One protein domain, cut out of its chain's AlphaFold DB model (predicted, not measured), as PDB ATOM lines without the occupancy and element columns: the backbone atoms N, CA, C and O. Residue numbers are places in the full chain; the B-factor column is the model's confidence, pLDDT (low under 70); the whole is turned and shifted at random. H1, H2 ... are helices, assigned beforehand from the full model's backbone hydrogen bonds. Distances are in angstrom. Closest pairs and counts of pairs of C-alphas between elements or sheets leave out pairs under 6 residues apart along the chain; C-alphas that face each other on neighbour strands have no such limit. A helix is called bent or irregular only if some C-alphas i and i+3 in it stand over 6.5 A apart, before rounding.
ATOM      1  N   ASP A 143      22.510  39.439 -20.192       63.41
ATOM      2  CA  ASP A 143      23.372  39.645 -19.020       63.41
ATOM      3  C   ASP A 143      24.744  38.973 -19.192       63.41
ATOM      4  O   ASP A 143      25.782  39.537 -18.844       63.41
ATOM      5  N   GLU A 144      24.761  37.776 -19.781       68.00
ATOM      6  CA  GLU A 144      25.986  37.039 -20.094       68.00
ATOM      7  C   GLU A 144      26.767  37.699 -21.237       68.00
ATOM      8  O   GLU A 144      27.993  37.778 -21.186       68.00
ATOM      9  N   LEU A 145      26.074  38.249 -22.239       66.62
ATOM     10  CA  LEU A 145      26.698  39.032 -23.304       66.62
ATOM     11  C   LEU A 145      27.391  40.282 -22.740       66.62
ATOM     12  O   LEU A 145      28.533  40.560 -23.105       66.62
ATOM     13  N   HIS A 146      26.737  41.006 -21.829       64.06
ATOM     14  CA  HIS A 146      27.310  42.193 -21.188       64.06
ATOM     15  C   HIS A 146      28.511  41.855 -20.302       64.06
ATOM     16  O   HIS A 146      29.535  42.536 -20.371       64.06
ATOM     17  N   ALA A 147      28.430  40.777 -19.517       65.38
ATOM     18  CA  ALA A 147      29.559  40.300 -18.724       65.38
ATOM     19  C   ALA A 147      30.760  39.923 -19.611       65.38
ATOM     20  O   ALA A 147      31.890  40.313 -19.317       65.38
ATOM     21  N   ASN A 148      30.517  39.246 -20.738       68.06
ATOM     22  CA  ASN A 148      31.564  38.883 -21.695       68.06
ATOM     23  C   ASN A 148      32.206  40.114 -22.353       68.06
ATOM     24  O   ASN A 148      33.427  40.182 -22.462       68.06
ATOM     25  N   GLN A 149      31.416  41.122 -22.733       69.88
ATOM     26  CA  GLN A 149      31.945  42.380 -23.272       69.88
ATOM     27  C   GLN A 149      32.798  43.131 -22.241       69.88
ATOM     28  O   GLN A 149      33.893  43.593 -22.559       69.88
ATOM     29  N   GLN A 150      32.327  43.221 -20.994       71.44
ATOM     30  CA  GLN A 150      33.063  43.841 -19.888       71.44
ATOM     31  C   GLN A 150      34.403  43.128 -19.640       71.44
ATOM     32  O   GLN A 150      35.436  43.788 -19.490       71.44
ATOM     33  N   TYR A 151      34.396  41.794 -19.662       70.50
ATOM     34  CA  TYR A 151      35.588  40.957 -19.553       70.50
ATOM     35  C   TYR A 151      36.574  41.186 -20.707       70.50
ATOM     36  O   TYR A 151      37.771  41.391 -20.480       70.50
ATOM     37  N   ASP A 152      36.087  41.202 -21.951       73.19
ATOM     38  CA  ASP A 152      36.926  41.405 -23.132       73.19
ATOM     39  C   ASP A 152      37.589  42.787 -23.126       73.19
ATOM     40  O   ASP A 152      38.785  42.899 -23.412       73.19
ATOM     41  N   ILE A 153      36.856  43.830 -22.727       72.19
ATOM     42  CA  ILE A 153      37.405  45.182 -22.577       72.19
ATOM     43  C   ILE A 153      38.469  45.211 -21.470       72.19
ATOM     44  O   ILE A 153      39.571  45.715 -21.688       72.19
ATOM     45  N   ALA A 154      38.204  44.620 -20.302       71.62
ATOM     46  CA  ALA A 154      39.176  44.543 -19.206       71.62
ATOM     47  C   ALA A 154      40.475  43.820 -19.611       71.62
ATOM     48  O   ALA A 154      41.584  44.225 -19.240       71.62
ATOM     49  N   ARG A 155      40.357  42.781 -20.439       74.06
ATOM     50  CA  ARG A 155      41.505  42.080 -21.014       74.06
ATOM     51  C   ARG A 155      42.278  42.951 -22.012       74.06
ATOM     52  O   ARG A 155      43.507  42.898 -22.027       74.06
ATOM     53  N   GLN A 156      41.598  43.763 -22.819       76.12
ATOM     54  CA  GLN A 156      42.250  44.711 -23.735       76.12
ATOM     55  C   GLN A 156      43.003  45.815 -22.982       76.12
ATOM     56  O   GLN A 156      44.157  46.091 -23.313       76.12
ATOM     57  N   LEU A 157      42.410  46.369 -21.919       77.00
ATOM     58  CA  LEU A 157      43.028  47.391 -21.057       77.00
ATOM     59  C   LEU A 157      44.344  46.918 -20.414       77.00
ATOM     60  O   LEU A 157      45.200  47.724 -20.057       77.00
ATOM     61  N   THR A 158      44.523  45.602 -20.284       80.38
ATOM     62  CA  THR A 158      45.698  44.973 -19.667       80.38
ATOM     63  C   THR A 158      46.614  44.248 -20.661       80.38
ATOM     64  O   THR A 158      47.551  43.542 -20.261       80.38
ATOM     65  N   ALA A 159      46.379  44.433 -21.965       77.06
ATOM     66  CA  ALA A 159      47.128  43.764 -23.026       77.06
ATOM     67  C   ALA A 159      48.604  44.186 -23.060       77.06
ATOM     68  O   ALA A 159      49.488  43.354 -23.282       77.06
ATOM     69  N   TRP A 160      48.883  45.463 -22.790       82.88
ATOM     70  CA  TRP A 160      50.219  46.042 -22.908       82.88
ATOM     71  C   TRP A 160      50.719  46.522 -21.549       82.88
ATOM     72  O   TRP A 160      50.135  47.404 -20.932       82.88
ATOM     73  N   ARG A 161      51.818  45.937 -21.065       87.44
ATOM     74  CA  ARG A 161      52.508  46.405 -19.852       87.44
ATOM     75  C   ARG A 161      53.508  47.504 -20.199       87.44
ATOM     76  O   ARG A 161      54.179  47.401 -21.228       87.44
ATOM     77  N   LYS A 162      53.677  48.506 -19.333       85.38
ATOM     78  CA  LYS A 162      54.756  49.486 -19.507       85.38
ATOM     79  C   LYS A 162      56.134  48.821 -19.340       85.38
ATOM     80  O   LYS A 162      56.272  47.863 -18.567       85.38
ATOM     81  N   PRO A 163      57.180  49.324 -20.025       76.44
ATOM     82  CA  PRO A 163      58.550  48.873 -19.810       76.44
ATOM     83  C   PRO A 163      58.958  49.109 -18.349       76.44
ATOM     84  O   PRO A 163      59.018  50.248 -17.902       76.44
ATOM     85  N   GLY A 164      59.212  48.032 -17.603       81.06
ATOM     86  CA  GLY A 164      59.606  48.093 -16.190       81.06
ATOM     87  C   GLY A 164      58.653  47.397 -15.218       81.06
ATOM     88  O   GLY A 164      59.086  47.081 -14.115       81.06
ATOM     89  N   LEU A 165      57.414  47.077 -15.619       84.38
ATOM     90  CA  LEU A 165      56.491  46.299 -14.784       84.38
ATOM     91  C   LEU A 165      56.923  44.816 -14.744       84.38
ATOM     92  O   LEU A 165      56.922  44.158 -15.801       84.38
ATOM     93  N   PRO A 166      57.294  44.258 -13.569       89.69
ATOM     94  CA  PRO A 166      57.647  42.846 -13.446       89.69
ATOM     95  C   PRO A 166      56.491  41.938 -13.877       89.69
ATOM     96  O   PRO A 166      55.321  42.289 -13.743       89.69
ATOM     97  N   GLN A 167      56.809  40.755 -14.407       85.38
ATOM     98  CA  GLN A 167      55.778  39.864 -14.952       85.38
ATOM     99  C   GLN A 167      54.808  39.363 -13.872       85.38
ATOM    100  O   GLN A 167      53.613  39.309 -14.134       85.38
ATOM    101  N   ALA A 168      55.303  39.035 -12.674       81.38
ATOM    102  CA  ALA A 168      54.456  38.598 -11.563       81.38
ATOM    103  C   ALA A 168      53.475  39.704 -11.130       81.38
ATOM    104  O   ALA A 168      52.276  39.461 -11.041       81.38
ATOM    105  N   ASP A 169      53.961  40.940 -10.975       86.12
ATOM    106  CA  ASP A 169      53.138  42.114 -10.657       86.12
ATOM    107  C   ASP A 169      52.062  42.340 -11.732       86.12
ATOM    108  O   ASP A 169      50.899  42.583 -11.405       86.12
ATOM    109  N   ALA A 170      52.427  42.201 -13.013       83.75
ATOM    110  CA  ALA A 170      51.482  42.288 -14.119       83.75
ATOM    111  C   ALA A 170      50.422  41.181 -14.046       83.75
ATOM    112  O   ALA A 170      49.239  41.481 -14.143       83.75
ATOM    113  N   ASP A 171      50.813  39.920 -13.858       79.06
ATOM    114  CA  ASP A 171      49.886  38.784 -13.841       79.06
ATOM    115  C   ASP A 171      48.872  38.894 -12.684       79.06
ATOM    116  O   ASP A 171      47.671  38.737 -12.915       79.06
ATOM    117  N   ILE A 172      49.324  39.273 -11.480       81.00
ATOM    118  CA  ILE A 172      48.450  39.542 -10.322       81.00
ATOM    119  C   ILE A 172      47.518  40.729 -10.608       81.00
ATOM    120  O   ILE A 172      46.315  40.662 -10.364       81.00
ATOM    121  N   SER A 173      48.043  41.813 -11.184       86.00
ATOM    122  CA  SER A 173      47.241  42.999 -11.510       86.00
ATOM    123  C   SER A 173      46.187  42.722 -12.588       86.00
ATOM    124  O   SER A 173      45.060  43.203 -12.482       86.00
ATOM    125  N   ARG A 174      46.511  41.917 -13.614       81.44
ATOM    126  CA  ARG A 174      45.531  41.502 -14.634       81.44
ATOM    127  C   ARG A 174      44.414  40.694 -14.013       81.44
ATOM    128  O   ARG A 174      43.255  40.947 -14.315       81.44
ATOM    129  N   ALA A 175      44.761  39.746 -13.148       79.25
ATOM    130  CA  ALA A 175      43.766  38.967 -12.439       79.25
ATOM    131  C   ALA A 175      42.808  39.860 -11.652       79.25
ATOM    132  O   ALA A 175      41.604  39.621 -11.679       79.25
ATOM    133  N   LEU A 176      43.327  40.913 -11.006       82.94
ATOM    134  CA  LEU A 176      42.514  41.830 -10.207       82.94
ATOM    135  C   LEU A 176      41.489  42.545 -11.076       82.94
ATOM    136  O   LEU A 176      40.297  42.565 -10.777       82.94
ATOM    137  N   ILE A 177      41.975  43.100 -12.182       81.38
ATOM    138  CA  ILE A 177      41.171  43.853 -13.142       81.38
ATOM    139  C   ILE A 177      40.121  42.947 -13.796       81.38
ATOM    140  O   ILE A 177      38.971  43.354 -13.948       81.38
ATOM    141  N   VAL A 178      40.492  41.709 -14.127       75.81
ATOM    142  CA  VAL A 178      39.579  40.710 -14.691       75.81
ATOM    143  C   VAL A 178      38.512  40.293 -13.678       75.81
ATOM    144  O   VAL A 178      37.335  40.235 -14.024       75.81
ATOM    145  N   HIS A 179      38.878  40.043 -12.425       76.06
ATOM    146  CA  HIS A 179      37.912  39.664 -11.397       76.06
ATOM    147  C   HIS A 179      36.905  40.790 -11.126       76.06
ATOM    148  O   HIS A 179      35.698  40.550 -11.121       76.06
ATOM    149  N   LEU A 180      37.380  42.039 -11.037       78.06
ATOM    150  CA  LEU A 180      36.517  43.220 -10.968       78.06
ATOM    151  C   LEU A 180      35.540  43.268 -12.161       78.06
ATOM    152  O   LEU A 180      34.342  43.498 -11.977       78.06
ATOM    153  N   SER A 181      36.035  42.974 -13.368       74.38
ATOM    154  CA  SER A 181      35.237  42.929 -14.600       74.38
ATOM    155  C   SER A 181      34.252  41.756 -14.685       74.38
ATOM    156  O   SER A 181      33.348  41.797 -15.508       74.38
ATOM    157  N   ASN A 182      34.353  40.748 -13.821       70.88
ATOM    158  CA  ASN A 182      33.403  39.631 -13.784       70.88
ATOM    159  C   ASN A 182      32.221  39.874 -12.841       70.88
ATOM    160  O   ASN A 182      31.357  39.011 -12.699       70.88
ATOM    161  N   THR A 183      32.154  41.036 -12.185       66.56
ATOM    162  CA  THR A 183      31.034  41.338 -11.292       66.56
ATOM    163  C   THR A 183      29.754  41.572 -12.111       66.56
ATOM    164  O   THR A 183      29.747  42.503 -12.926       66.56
ATOM    165  N   PRO A 184      28.667  40.804 -11.883       60.78
ATOM    166  CA  PRO A 184      27.413  40.947 -12.623       60.78
ATOM    167  C   PRO A 184      26.799  42.341 -12.471       60.78
ATOM    168  O   PRO A 184      26.868  42.948 -11.393       60.78
ATOM    169  N   ARG A 185      26.169  42.846 -13.539       66.25
ATOM    170  CA  ARG A 185      25.560  44.183 -13.573       66.25
ATOM    171  C   ARG A 185      24.120  44.132 -14.050       66.25
ATOM    172  O   ARG A 185      23.780  43.386 -14.954       66.25
ATOM    173  N   ALA A 186      23.289  44.941 -13.397       60.34
ATOM    174  CA  ALA A 186      21.865  45.042 -13.687       60.34
ATOM    175  C   ALA A 186      21.569  46.015 -14.840       60.34
ATOM    176  O   ALA A 186      20.443  46.051 -15.334       60.34
ATOM    177  N   SER A 187      22.549  46.832 -15.242       61.19
ATOM    178  CA  SER A 187      22.405  47.820 -16.307       61.19
ATOM    179  C   SER A 187      23.717  48.065 -17.055       61.19
ATOM    180  O   SER A 187      24.801  47.958 -16.479       61.19
ATOM    181  N   ASP A 188      23.609  48.478 -18.320       58.50
ATOM    182  CA  ASP A 188      24.756  48.847 -19.163       58.50
ATOM    183  C   ASP A 188      25.574  49.976 -18.532       58.50
ATOM    184  O   ASP A 188      26.801  49.986 -18.590       58.50
ATOM    185  N   LEU A 189      24.892  50.932 -17.894       61.47
ATOM    186  CA  LEU A 189      25.523  52.074 -17.244       61.47
ATOM    187  C   LEU A 189      26.463  51.625 -16.117       61.47
ATOM    188  O   LEU A 189      27.578  52.139 -16.019       61.47
ATOM    189  N   ASP A 190      26.044  50.642 -15.317       63.91
ATOM    190  CA  ASP A 190      26.882  50.076 -14.260       63.91
ATOM    191  C   ASP A 190      28.083  49.321 -14.846       63.91
ATOM    192  O   ASP A 190      29.188  49.399 -14.307       63.91
ATOM    193  N   SER A 191      27.896  48.621 -15.970       64.81
ATOM    194  CA  SER A 191      28.992  47.965 -16.693       64.81
ATOM    195  C   SER A 191      30.037  48.961 -17.194       64.81
ATOM    196  O   SER A 191      31.235  48.743 -17.010       64.81
ATOM    197  N   TRP A 192      29.610  50.104 -17.732       70.75
ATOM    198  CA  TRP A 192      30.521  51.173 -18.150       70.75
ATOM    199  C   TRP A 192      31.337  51.755 -16.992       70.75
ATOM    200  O   TRP A 192      32.519  52.054 -17.169       70.75
ATOM    201  N   HIS A 193      30.761  51.907 -15.793       73.88
ATOM    202  CA  HIS A 193      31.532  52.398 -14.640       73.88
ATOM    203  C   HIS A 193      32.592  51.406 -14.193       73.88
ATOM    204  O   HIS A 193      33.682  51.822 -13.805       73.88
ATOM    205  N   ILE A 194      32.305  50.108 -14.288       76.44
ATOM    206  CA  ILE A 194      33.305  49.080 -14.009       76.44
ATOM    207  C   ILE A 194      34.412  49.092 -15.042       76.44
ATOM    208  O   ILE A 194      35.573  49.071 -14.653       76.44
ATOM    209  N   VAL A 195      34.087  49.206 -16.327       76.38
ATOM    210  CA  VAL A 195      35.103  49.371 -17.373       76.38
ATOM    211  C   VAL A 195      35.983  50.591 -17.088       76.38
ATOM    212  O   VAL A 195      37.209  50.498 -17.167       76.38
ATOM    213  N   ALA A 196      35.387  51.715 -16.680       77.06
ATOM    214  CA  ALA A 196      36.142  52.911 -16.329       77.06
ATOM    215  C   ALA A 196      37.057  52.697 -15.109       77.06
ATOM    216  O   ALA A 196      38.224  53.091 -15.136       77.06
ATOM    217  N   LEU A 197      36.561  52.026 -14.064       81.81
ATOM    218  CA  LEU A 197      37.351  51.662 -12.886       81.81
ATOM    219  C   LEU A 197      38.493  50.697 -13.246       81.81
ATOM    220  O   LEU A 197      39.624  50.907 -12.811       81.81
ATOM    221  N   CYS A 198      38.230  49.690 -14.084       82.44
ATOM    222  CA  CYS A 198      39.233  48.776 -14.630       82.44
ATOM    223  C   CYS A 198      40.318  49.539 -15.399       82.44
ATOM    224  O   CYS A 198      41.497  49.244 -15.226       82.44
ATOM    225  N   GLY A 199      39.947  50.538 -16.205       82.50
ATOM    226  CA  GLY A 199      40.894  51.371 -16.947       82.50
ATOM    227  C   GLY A 199      41.767  52.234 -16.037       82.50
ATOM    228  O   GLY A 199      42.989  52.254 -16.186       82.50
ATOM    229  N   LEU A 200      41.174  52.892 -15.036       83.56
ATOM    230  CA  LEU A 200      41.925  53.678 -14.049       83.56
ATOM    231  C   LEU A 200      42.864  52.793 -13.213       83.56
ATOM    232  O   LEU A 200      44.009  53.173 -12.956       83.56
ATOM    233  N   LEU A 201      42.416  51.590 -12.847       87.31
ATOM    234  CA  LEU A 201      43.226  50.603 -12.137       87.31
ATOM    235  C   LEU A 201      44.369  50.076 -13.010       87.31
ATOM    236  O   LEU A 201      45.508  50.040 -12.552       87.31
ATOM    237  N   ALA A 202      44.100  49.753 -14.277       87.50
ATOM    238  CA  ALA A 202      45.114  49.355 -15.249       87.50
ATOM    239  C   ALA A 202      46.189  50.440 -15.403       87.50
ATOM    240  O   ALA A 202      47.382  50.149 -15.300       87.50
ATOM    241  N   HIS A 203      45.787  51.703 -15.559       85.44
ATOM    242  CA  HIS A 203      46.731  52.815 -15.630       85.44
ATOM    243  C   HIS A 203      47.567  52.958 -14.348       85.44
ATOM    244  O   HIS A 203      48.791  53.097 -14.420       85.44
ATOM    245  N   GLY A 204      46.923  52.911 -13.177       87.12
ATOM    246  CA  GLY A 204      47.587  53.036 -11.875       87.12
ATOM    247  C   GLY A 204      48.552  51.886 -11.554       87.12
ATOM    248  O   GLY A 204      49.535  52.096 -10.835       87.12
ATOM    249  N   LEU A 205      48.294  50.700 -12.112       88.69
ATOM    250  CA  LEU A 205      49.118  49.488 -12.023       88.69
ATOM    251  C   LEU A 205      50.098  49.335 -13.203       88.69
ATOM    252  O   LEU A 205      50.611  48.247 -13.450       88.69
ATOM    253  N   ASP A 206      50.380  50.427 -13.919       89.81
ATOM    254  CA  ASP A 206      51.405  50.516 -14.965       89.81
ATOM    255  C   ASP A 206      51.171  49.647 -16.213       89.81
ATOM    256  O   ASP A 206      52.110  49.260 -16.922       89.81
ATOM    257  N   PHE A 207      49.905  49.434 -16.568       88.00
ATOM    258  CA  PHE A 207      49.539  49.064 -17.933       88.00
ATOM    259  C   PHE A 207      49.521  50.292 -18.843       88.00
ATOM    260  O   PHE A 207      49.306  51.433 -18.421       88.00
ATOM    261  N   GLN A 208      49.814  50.052 -20.114       87.06
ATOM    262  CA  GLN A 208      49.759  51.049 -21.162       87.06
ATOM    263  C   GLN A 208      48.367  51.025 -21.783       87.06
ATOM    264  O   GLN A 208      47.995  50.066 -22.461       87.06
ATOM    265  N   LEU A 209      47.620  52.098 -21.548       81.44
ATOM    266  CA  LEU A 209      46.335  52.322 -22.190       81.44
ATOM    267  C   LEU A 209      46.540  52.903 -23.591       81.44
ATOM    268  O   LEU A 209      47.575  53.507 -23.888       81.44
ATOM    269  N   ASN A 210      45.561  52.703 -24.471       81.00
ATOM    270  CA  ASN A 210      45.561  53.382 -25.762       81.00
ATOM    271  C   ASN A 210      45.122  54.854 -25.584       81.00
ATOM    272  O   ASN A 210      44.528  55.226 -24.572       81.00
ATOM    273  N   ALA A 211      45.394  55.702 -26.580       76.69
ATOM    274  CA  ALA A 211      45.100  57.134 -26.481       76.69
ATOM    275  C   ALA A 211      43.599  57.446 -26.316       76.69
ATOM    276  O   ALA A 211      43.248  58.436 -25.676       76.69
ATOM    277  N   ALA A 212      42.714  56.612 -26.874       72.44
ATOM    278  CA  ALA A 212      41.269  56.793 -26.755       72.44
ATOM    279  C   ALA A 212      40.778  56.495 -25.327       72.44
ATOM    280  O   ALA A 212      39.968  57.244 -24.779       72.44
ATOM    281  N   ASP A 213      41.322  55.458 -24.693       72.31
ATOM    282  CA  ASP A 213      41.048  55.091 -23.304       72.31
ATOM    283  C   ASP A 213      41.594  56.156 -22.347       72.31
ATOM    284  O   ASP A 213      40.882  56.627 -21.467       72.31
ATOM    285  N   GLU A 214      42.827  56.630 -22.552       67.12
ATOM    286  CA  GLU A 214      43.393  57.711 -21.729       67.12
ATOM    287  C   GLU A 214      42.562  58.999 -21.816       67.12
ATOM    288  O   GLU A 214      42.309  59.657 -20.798       67.12
ATOM    289  N   GLN A 215      42.101  59.344 -23.022       64.75
ATOM    290  CA  GLN A 215      41.274  60.522 -23.263       64.75
ATOM    291  C   GLN A 215      39.869  60.376 -22.663       64.75
ATOM    292  O   GLN A 215      39.372  61.319 -22.042       64.75
ATOM    293  N   SER A 216      39.232  59.212 -22.817       65.31
ATOM    294  CA  SER A 216      37.888  58.952 -22.285       65.31
ATOM    295  C   SER A 216      37.867  58.929 -20.753       65.31
ATOM    296  O   SER A 216      36.964  59.501 -20.140       65.31
ATOM    297  N   LEU A 217      38.908  58.373 -20.128       68.00
ATOM    298  CA  LEU A 217      39.073  58.309 -18.672       68.00
ATOM    299  C   LEU A 217      39.586  59.620 -18.055       68.00
ATOM    300  O   LEU A 217      39.613  59.760 -16.825       68.00
ATOM    301  N   ARG A 218      39.977  60.589 -18.897       66.25
ATOM    302  CA  ARG A 218      40.521  61.900 -18.500       66.25
ATOM    303  C   ARG A 218      41.640  61.755 -17.473       66.25
ATOM    304  O   ARG A 218      41.603  62.350 -16.392       66.25
ATOM    305  N   ILE A 219      42.608  60.900 -17.782       64.81
ATOM    306  CA  ILE A 219      43.709  60.602 -16.872       64.81
ATOM    307  C   ILE A 219      44.580  61.846 -16.712       64.81
ATOM    308  O   ILE A 219      45.014  62.448 -17.692       64.81
ATOM    309  N   ILE A 220      44.846  62.225 -15.462       66.31
ATOM    310  CA  ILE A 220      45.759  63.315 -15.126       66.31
ATOM    311  C   ILE A 220      47.010  62.664 -14.527       66.31
ATOM    312  O   ILE A 220      46.964  62.250 -13.371       66.31
ATOM    313  N   PRO A 221      48.135  62.571 -15.264       63.34
ATOM    314  CA  PRO A 221      49.319  61.841 -14.799       63.34
ATOM    315  C   PRO A 221      49.868  62.326 -13.450       63.34
ATOM    316  O   PRO A 221      50.438  61.549 -12.693       63.34
ATOM    317  N   ALA A 222      49.679  63.613 -13.138       60.00
ATOM    318  CA  ALA A 222      50.115  64.224 -11.884       60.00
ATOM    319  C   ALA A 222      49.219  63.887 -10.674       60.00
ATOM    320  O   ALA A 222      49.606  64.159  -9.542       60.00
ATOM    321  N   MET A 223      48.029  63.320 -10.894       60.47
ATOM    322  CA  MET A 223      47.041  63.003  -9.858       60.47
ATOM    323  C   MET A 223      46.468  61.605 -10.118       60.47
ATOM    324  O   MET A 223      45.353  61.483 -10.628       60.47
ATOM    325  N   PRO A 224      47.233  60.538  -9.823       64.06
ATOM    326  CA  PRO A 224      46.760  59.181 -10.030       64.06
ATOM    327  C   PRO A 224      45.591  58.907  -9.081       64.06
ATOM    328  O   PRO A 224      45.746  58.975  -7.860       64.06
ATOM    329  N   SER A 225      44.427  58.608  -9.644       65.19
ATOM    330  CA  SER A 225      43.237  58.248  -8.888       65.19
ATOM    331  C   SER A 225      42.389  57.211  -9.602       65.19
ATOM    332  O   SER A 225      42.358  57.129 -10.828       65.19
ATOM    333  N   LEU A 226      41.724  56.385  -8.803       68.62
ATOM    334  CA  LEU A 226      40.886  55.276  -9.242       68.62
ATOM    335  C   LEU A 226      39.414  55.649  -9.312       68.62
ATOM    336  O   LEU A 226      38.654  54.986 -10.011       68.62
ATOM    337  N   ILE A 227      38.983  56.651  -8.544       66.12
ATOM    338  CA  ILE A 227      37.568  56.808  -8.226       66.12
ATOM    339  C   ILE A 227      37.075  58.180  -8.638       66.12
ATOM    340  O   ILE A 227      37.538  59.217  -8.171       66.12
ATOM    341  N   ARG A 228      36.077  58.152  -9.517       62.62
ATOM    342  CA  ARG A 228      35.349  59.333  -9.983       62.62
ATOM    343  C   ARG A 228      33.943  59.432  -9.387       62.62
ATOM    344  O   ARG A 228      33.270  60.427  -9.628       62.62
ATOM    345  N   ARG A 229      33.493  58.400  -8.659       63.50
ATOM    346  CA  ARG A 229      32.146  58.283  -8.082       63.50
ATOM    347  C   ARG A 229      32.167  57.531  -6.762       63.50
ATOM    348  O   ARG A 229      32.790  56.476  -6.674       63.50
ATOM    349  N   ASP A 230      31.412  58.011  -5.787       64.38
ATOM    350  CA  ASP A 230      31.437  57.468  -4.426       64.38
ATOM    351  C   ASP A 230      30.978  56.005  -4.358       64.38
ATOM    352  O   ASP A 230      31.535  55.202  -3.614       64.38
ATOM    353  N   GLU A 231      30.021  55.630  -5.208       69.94
ATOM    354  CA  GLU A 231      29.497  54.265  -5.327       69.94
ATOM    355  C   GLU A 231      30.578  53.228  -5.695       69.94
ATOM    356  O   GLU A 231      30.456  52.051  -5.351       69.94
ATOM    357  N   MET A 232      31.682  53.654  -6.324       75.69
ATOM    358  CA  MET A 232      32.805  52.769  -6.657       75.69
ATOM    359  C   MET A 232      33.602  52.343  -5.422       75.69
ATOM    360  O   MET A 232      34.199  51.268  -5.439       75.69
ATOM    361  N   PHE A 233      33.581  53.119  -4.333       80.12
ATOM    362  CA  PHE A 233      34.194  52.688  -3.076       80.12
ATOM    363  C   PHE A 233      33.487  51.463  -2.498       80.12
ATOM    364  O   PHE A 233      34.161  50.551  -2.031       80.12
ATOM    365  N   GLY A 234      32.154  51.400  -2.592       82.19
ATOM    366  CA  GLY A 234      31.393  50.210  -2.202       82.19
ATOM    367  C   GLY A 234      31.760  48.994  -3.055       82.19
ATOM    368  O   GLY A 234      31.970  47.909  -2.531       82.19
ATOM    369  N   ARG A 235      31.954  49.182  -4.366       79.00
ATOM    370  CA  ARG A 235      32.380  48.092  -5.264       79.00
ATOM    371  C   ARG A 235      33.779  47.574  -4.954       79.00
ATOM    372  O   ARG A 235      34.000  46.370  -4.979       79.00
ATOM    373  N   LEU A 236      34.720  48.476  -4.684       85.19
ATOM    374  CA  LEU A 236      36.070  48.091  -4.282       85.19
ATOM    375  C   LEU A 236      36.068  47.409  -2.917       85.19
ATOM    376  O   LEU A 236      36.797  46.442  -2.744       85.19
ATOM    377  N   HIS A 237      35.242  47.877  -1.981       88.94
ATOM    378  CA  HIS A 237      35.039  47.219  -0.697       88.94
ATOM    379  C   HIS A 237      34.571  45.770  -0.887       88.94
ATOM    380  O   HIS A 237      35.227  44.859  -0.396       88.94
ATOM    381  N   ASP A 238      33.503  45.545  -1.654       83.75
ATOM    382  CA  ASP A 238      32.938  44.204  -1.870       83.75
ATOM    383  C   ASP A 238      33.929  43.228  -2.524       83.75
ATOM    384  O   ASP A 238      33.831  42.021  -2.320       83.75
ATOM    385  N   LEU A 239      34.873  43.747  -3.315       80.62
ATOM    386  CA  LEU A 239      35.880  42.954  -4.019       80.62
ATOM    387  C   LEU A 239      37.143  42.692  -3.189       80.62
ATOM    388  O   LEU A 239      37.732  41.622  -3.283       80.62
ATOM    389  N   LEU A 240      37.617  43.711  -2.469       88.25
ATOM    390  CA  LEU A 240      38.952  43.730  -1.865       88.25
ATOM    391  C   LEU A 240      38.934  43.413  -0.372       88.25
ATOM    392  O   LEU A 240      39.998  43.232   0.213       88.25
ATOM    393  N   VAL A 241      37.775  43.412   0.283       89.19
ATOM    394  CA  VAL A 241      37.704  43.011   1.689       89.19
ATOM    395  C   VAL A 241      37.890  41.495   1.788       89.19
ATOM    396  O   VAL A 241      37.118  40.759   1.176       89.19
ATOM    397  N   PRO A 242      38.871  41.001   2.566       85.88
ATOM    398  CA  PRO A 242      39.055  39.563   2.736       85.88
ATOM    399  C   PRO A 242      37.923  38.941   3.562       85.88
ATOM    400  O   PRO A 242      37.475  39.526   4.554       85.88
ATOM    401  N   ASP A 243      37.550  37.701   3.238       84.12
ATOM    402  CA  ASP A 243      36.590  36.889   4.009       84.12
ATOM    403  C   ASP A 243      37.254  36.188   5.212       84.12
ATOM    404  O   ASP A 243      37.107  34.994   5.477       84.12
ATOM    405  N   TRP A 244      38.019  36.960   5.985       86.38
ATOM    406  CA  TRP A 244      38.819  36.459   7.107       86.38
ATOM    407  C   TRP A 244      37.992  35.791   8.212       86.38
ATOM    408  O   TRP A 244      38.532  35.019   9.002       86.38
ATOM    409  N   ALA A 245      36.703  36.131   8.315       86.25
ATOM    410  CA  ALA A 245      35.805  35.594   9.330       86.25
ATOM    411  C   ALA A 245      35.377  34.153   9.013       86.25
ATOM    412  O   ALA A 245      35.123  33.375   9.938       86.25
ATOM    413  N   SER A 246      35.299  33.809   7.727       84.06
ATOM    414  CA  SER A 246      34.958  32.466   7.251       84.06
ATOM    415  C   SER A 246      36.204  31.606   7.034       84.06
ATOM    416  O   SER A 246      36.147  30.382   7.190       84.06
ATOM    417  N   ASP A 247      37.337  32.240   6.726       81.81
ATOM    418  CA  ASP A 247      38.605  31.564   6.490       81.81
ATOM    419  C   ASP A 247      39.221  30.976   7.764       81.81
ATOM    420  O   ASP A 247      39.290  31.592   8.831       81.81
ATOM    421  N   ALA A 248      39.747  29.755   7.642       78.62
ATOM    422  CA  ALA A 248      40.473  29.123   8.733       78.62
ATOM    423  C   ALA A 248      41.826  29.831   8.957       78.62
ATOM    424  O   ALA A 248      42.604  29.962   8.008       78.62
ATOM    425  N   PRO A 249      42.179  30.225  10.197       74.69
ATOM    426  CA  PRO A 249      43.493  30.789  10.484       74.69
ATOM    427  C   PRO A 249      44.623  29.861  10.016       74.69
ATOM    428  O   PRO A 249      44.670  28.688  10.391       74.69
ATOM    429  N   GLY A 250      45.538  30.398   9.205       67.62
ATOM    430  CA  GLY A 250      46.631  29.643   8.584       67.62
ATOM    431  C   GLY A 250      46.304  29.022   7.219       67.62
ATOM    432  O   GLY A 250      47.179  28.379   6.639       67.62
ATOM    433  N   ALA A 251      45.089  29.211   6.694       70.62
ATOM    434  CA  ALA A 251      44.775  28.902   5.300       70.62
ATOM    435  C   ALA A 251      45.538  29.839   4.338       70.62
ATOM    436  O   ALA A 251      45.831  30.978   4.709       70.62
ATOM    437  N   PRO A 252      45.831  29.410   3.095       66.69
ATOM    438  CA  PRO A 252      46.528  30.241   2.108       66.69
ATOM    439  C   PRO A 252      45.810  31.546   1.735       66.69
ATOM    440  O   PRO A 252      46.469  32.472   1.271       66.69
ATOM    441  N   THR A 253      44.488  31.603   1.906       71.38
ATOM    442  CA  THR A 253      43.632  32.773   1.641       71.38
ATOM    443  C   THR A 253      43.446  33.660   2.873       71.38
ATOM    444  O   THR A 253      43.021  34.805   2.751       71.38
ATOM    445  N   PHE A 254      43.817  33.176   4.066       82.62
ATOM    446  CA  PHE A 254      43.599  33.921   5.298       82.62
ATOM    447  C   PHE A 254      44.442  35.203   5.312       82.62
ATOM    448  O   PHE A 254      45.679  35.189   5.347       82.62
ATOM    449  N   SER A 255      43.751  36.337   5.337       88.38
ATOM    450  CA  SER A 255      44.344  37.667   5.399       88.38
ATOM    451  C   SER A 255      43.433  38.590   6.191       88.38
ATOM    452  O   SER A 255      42.238  38.647   5.947       88.38
ATOM    453  N   VAL A 256      43.991  39.358   7.123       91.75
ATOM    454  CA  VAL A 256      43.257  40.404   7.863       91.75
ATOM    455  C   VAL A 256      43.655  41.813   7.418       91.75
ATOM    456  O   VAL A 256      43.318  42.806   8.072       91.75
ATOM    457  N   HIS A 257      44.407  41.911   6.320       92.44
ATOM    458  CA  HIS A 257      44.716  43.181   5.674       92.44
ATOM    459  C   HIS A 257      43.430  43.753   5.044       92.44
ATOM    460  O   HIS A 257      42.730  43.013   4.366       92.44
ATOM    461  N   PRO A 258      43.095  45.048   5.199       91.25
ATOM    462  CA  PRO A 258      41.838  45.616   4.687       91.25
ATOM    463  C   PRO A 258      41.714  45.574   3.157       91.25
ATOM    464  O   PRO A 258      40.619  45.717   2.631       91.25
ATOM    465  N   VAL A 259      42.830  45.403   2.451       89.50
ATOM    466  CA  VAL A 259      42.877  45.160   1.003       89.50
ATOM    467  C   VAL A 259      43.498  43.799   0.744       89.50
ATOM    468  O   VAL A 259      44.689  43.611   1.004       89.50
ATOM    469  N   ASP A 260      42.721  42.890   0.183       86.81
ATOM    470  CA  ASP A 260      43.193  41.643  -0.373       86.81
ATOM    471  C   ASP A 260      43.141  41.683  -1.901       86.81
ATOM    472  O   ASP A 260      42.162  42.095  -2.511       86.81
ATOM    473  N   VAL A 261      44.258  41.303  -2.512       75.31
ATOM    474  CA  VAL A 261      44.425  41.229  -3.973       75.31
ATOM    475  C   VAL A 261      44.672  39.786  -4.413       75.31
ATOM    476  O   VAL A 261      45.073  39.540  -5.548       75.31
ATOM    477  N   GLN A 262      44.492  38.830  -3.500       67.81
ATOM    478  CA  GLN A 262      44.642  37.413  -3.763       67.81
ATOM    479  C   GLN A 262      43.347  36.879  -4.380       67.81
ATOM    480  O   GLN A 262      42.355  36.650  -3.707       67.81
ATOM    481  N   LEU A 263      43.353  36.729  -5.701       54.88
ATOM    482  CA  LEU A 263      42.132  36.502  -6.493       54.88
ATOM    483  C   LEU A 263      41.940  35.042  -6.891       54.88
ATOM    484  O   LEU A 263      41.061  34.721  -7.687       54.88
ATOM    485  N   PHE A 264      42.810  34.171  -6.387       58.94
ATOM    486  CA  PHE A 264      42.831  32.758  -6.721       58.94
ATOM    487  C   PHE A 264      43.094  31.938  -5.472       58.94
ATOM    488  O   PHE A 264      44.068  32.188  -4.756       58.94
ATOM    489  N   ASP A 265      42.276  30.906  -5.278       53.03
ATOM    490  CA  ASP A 265      42.611  29.823  -4.371       53.03
ATOM    491  C   ASP A 265      43.634  28.885  -5.059       53.03
ATOM    492  O   ASP A 265      43.347  28.269  -6.100       53.03
ATOM    493  N   PRO A 266      44.862  28.756  -4.520       50.22
ATOM    494  CA  PRO A 266      45.838  27.796  -5.024       50.22
ATOM    495  C   PRO A 266      45.380  26.323  -4.922       50.22
ATOM    496  O   PRO A 266      46.016  25.462  -5.546       50.22
ATOM    497  N   GLU A 267      44.335  26.003  -4.151       51.44
ATOM    498  CA  GLU A 267      43.738  24.664  -4.058       51.44
ATOM    499  C   GLU A 267      42.655  24.415  -5.123       51.44
ATOM    500  O   GLU A 267      42.703  23.382  -5.798       51.44
ATOM    501  N   GLU A 268      41.737  25.359  -5.342       45.38
ATOM    502  CA  GLU A 268      40.606  25.234  -6.285       45.38
ATOM    503  C   GLU A 268      41.046  25.095  -7.759       45.38
ATOM    504  O   GLU A 268      40.412  24.412  -8.559       45.38
ATOM    505  N   THR A 269      42.221  25.622  -8.107       46.78
ATOM    506  CA  THR A 269      42.815  25.552  -9.461       46.78
ATOM    507  C   THR A 269      43.503  24.219  -9.794       46.78
ATOM    508  O   THR A 269      44.052  24.048 -10.887       46.78
ATOM    509  N   THR A 270      43.522  23.247  -8.871       42.94
ATOM    510  CA  THR A 270      44.128  21.928  -9.140       42.94
ATOM    511  C   THR A 270      43.253  21.002  -9.985       42.94
ATOM    512  O   THR A 270      43.801  20.127 -10.658       42.94
ATOM    513  N   ASP A 271      41.939  21.227 -10.028       42.25
ATOM    514  CA  ASP A 271      41.011  20.405 -10.814       42.25
ATOM    515  C   ASP A 271      41.129  20.684 -12.334       42.25
ATOM    516  O   ASP A 271      40.944  19.784 -13.160       42.25
ATOM    517  N   ASP A 272      41.582  21.884 -12.722       42.78
ATOM    518  CA  ASP A 272      41.779  22.291 -14.125       42.78
ATOM    519  C   ASP A 272      42.987  21.615 -14.803       42.78
ATOM    520  O   ASP A 272      43.099  21.581 -16.033       42.78
TER     521      ASP A 272
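What this domain is: This is residues 143 to 272 of the 511 residues of an uncharacterized protein of Pandoraea iniqua (UniProt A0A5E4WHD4). Three helices, H1, H2 and H3, stand side by side in an up-and-down bundle, each running against the one before it; the short H4 lies off H3, and H5 slants past H2 and H3. From H5 a long loop, residues 241 to 267, leads away to H6, far from the bundle. The printed part has 130 residues, with six helices in the order H1 to H6 and no named strand: all helix. It is compact, with a radius of gyration of the C-alphas of 15.4 A and spans of 45 by 38 by 31 A.

Where its parts are: Find C-alpha 143 at (23.372, 39.645, -19.020); from there H1 runs to residue 157, 21.2 A. H2 holds residues 167 to 181, 20.8 A, and H3 residues 188 to 204, 24.3 A. Next come H4, residues 211 to 216, 8.5 A, and H5, residues 231 to 240, 14.6 A. H6, residues 268 to 272, 8.5 A, ends at C-alpha 272 at (41.779, 22.291, -14.125); it is irregular, but only just: C-alphas 268 and 271 are 6.6 A apart.

How they stand to each other: Look first at the hairpin of H1 and H2, which touch at a shallow tilt of 27 degrees, opposite ways; their closest C-alphas, Tyr 151 and Ser 181, are 5.3 A apart. H2 and H3, also a hairpin, touch at Ile 177 and Cys 198, C-alphas 5.5 A apart. H1 and H3 touch and run the same way, closest at the C-alphas of Leu 157 and Gly 199, 6.1 A. H4 is close to H3 but not clearly touching, closest at the C-alphas of Asp 213 and Gly 199, 7.4 A. H5 is likewise close to H2, closest at the C-alphas of Leu 239 and Leu 180, 7.0 A. H6 is apart from the other helices. Each O i to N i+4 pair is within hydrogen-bond range in H1 to H5; H6 has 0 of 1, and 0 of 2 O i to N i+3 pairs.

The domain as a whole: The two C-alphas farthest apart, Ala 212 and Pro 249, are 45.5 A apart. The printed part has no cut; the links H4 to H5 and H5 to H6 are long. Mean pLDDT of the printed part is 74.1; look for values under 70 at, among others, residues 214 to 231 and 262 to 272.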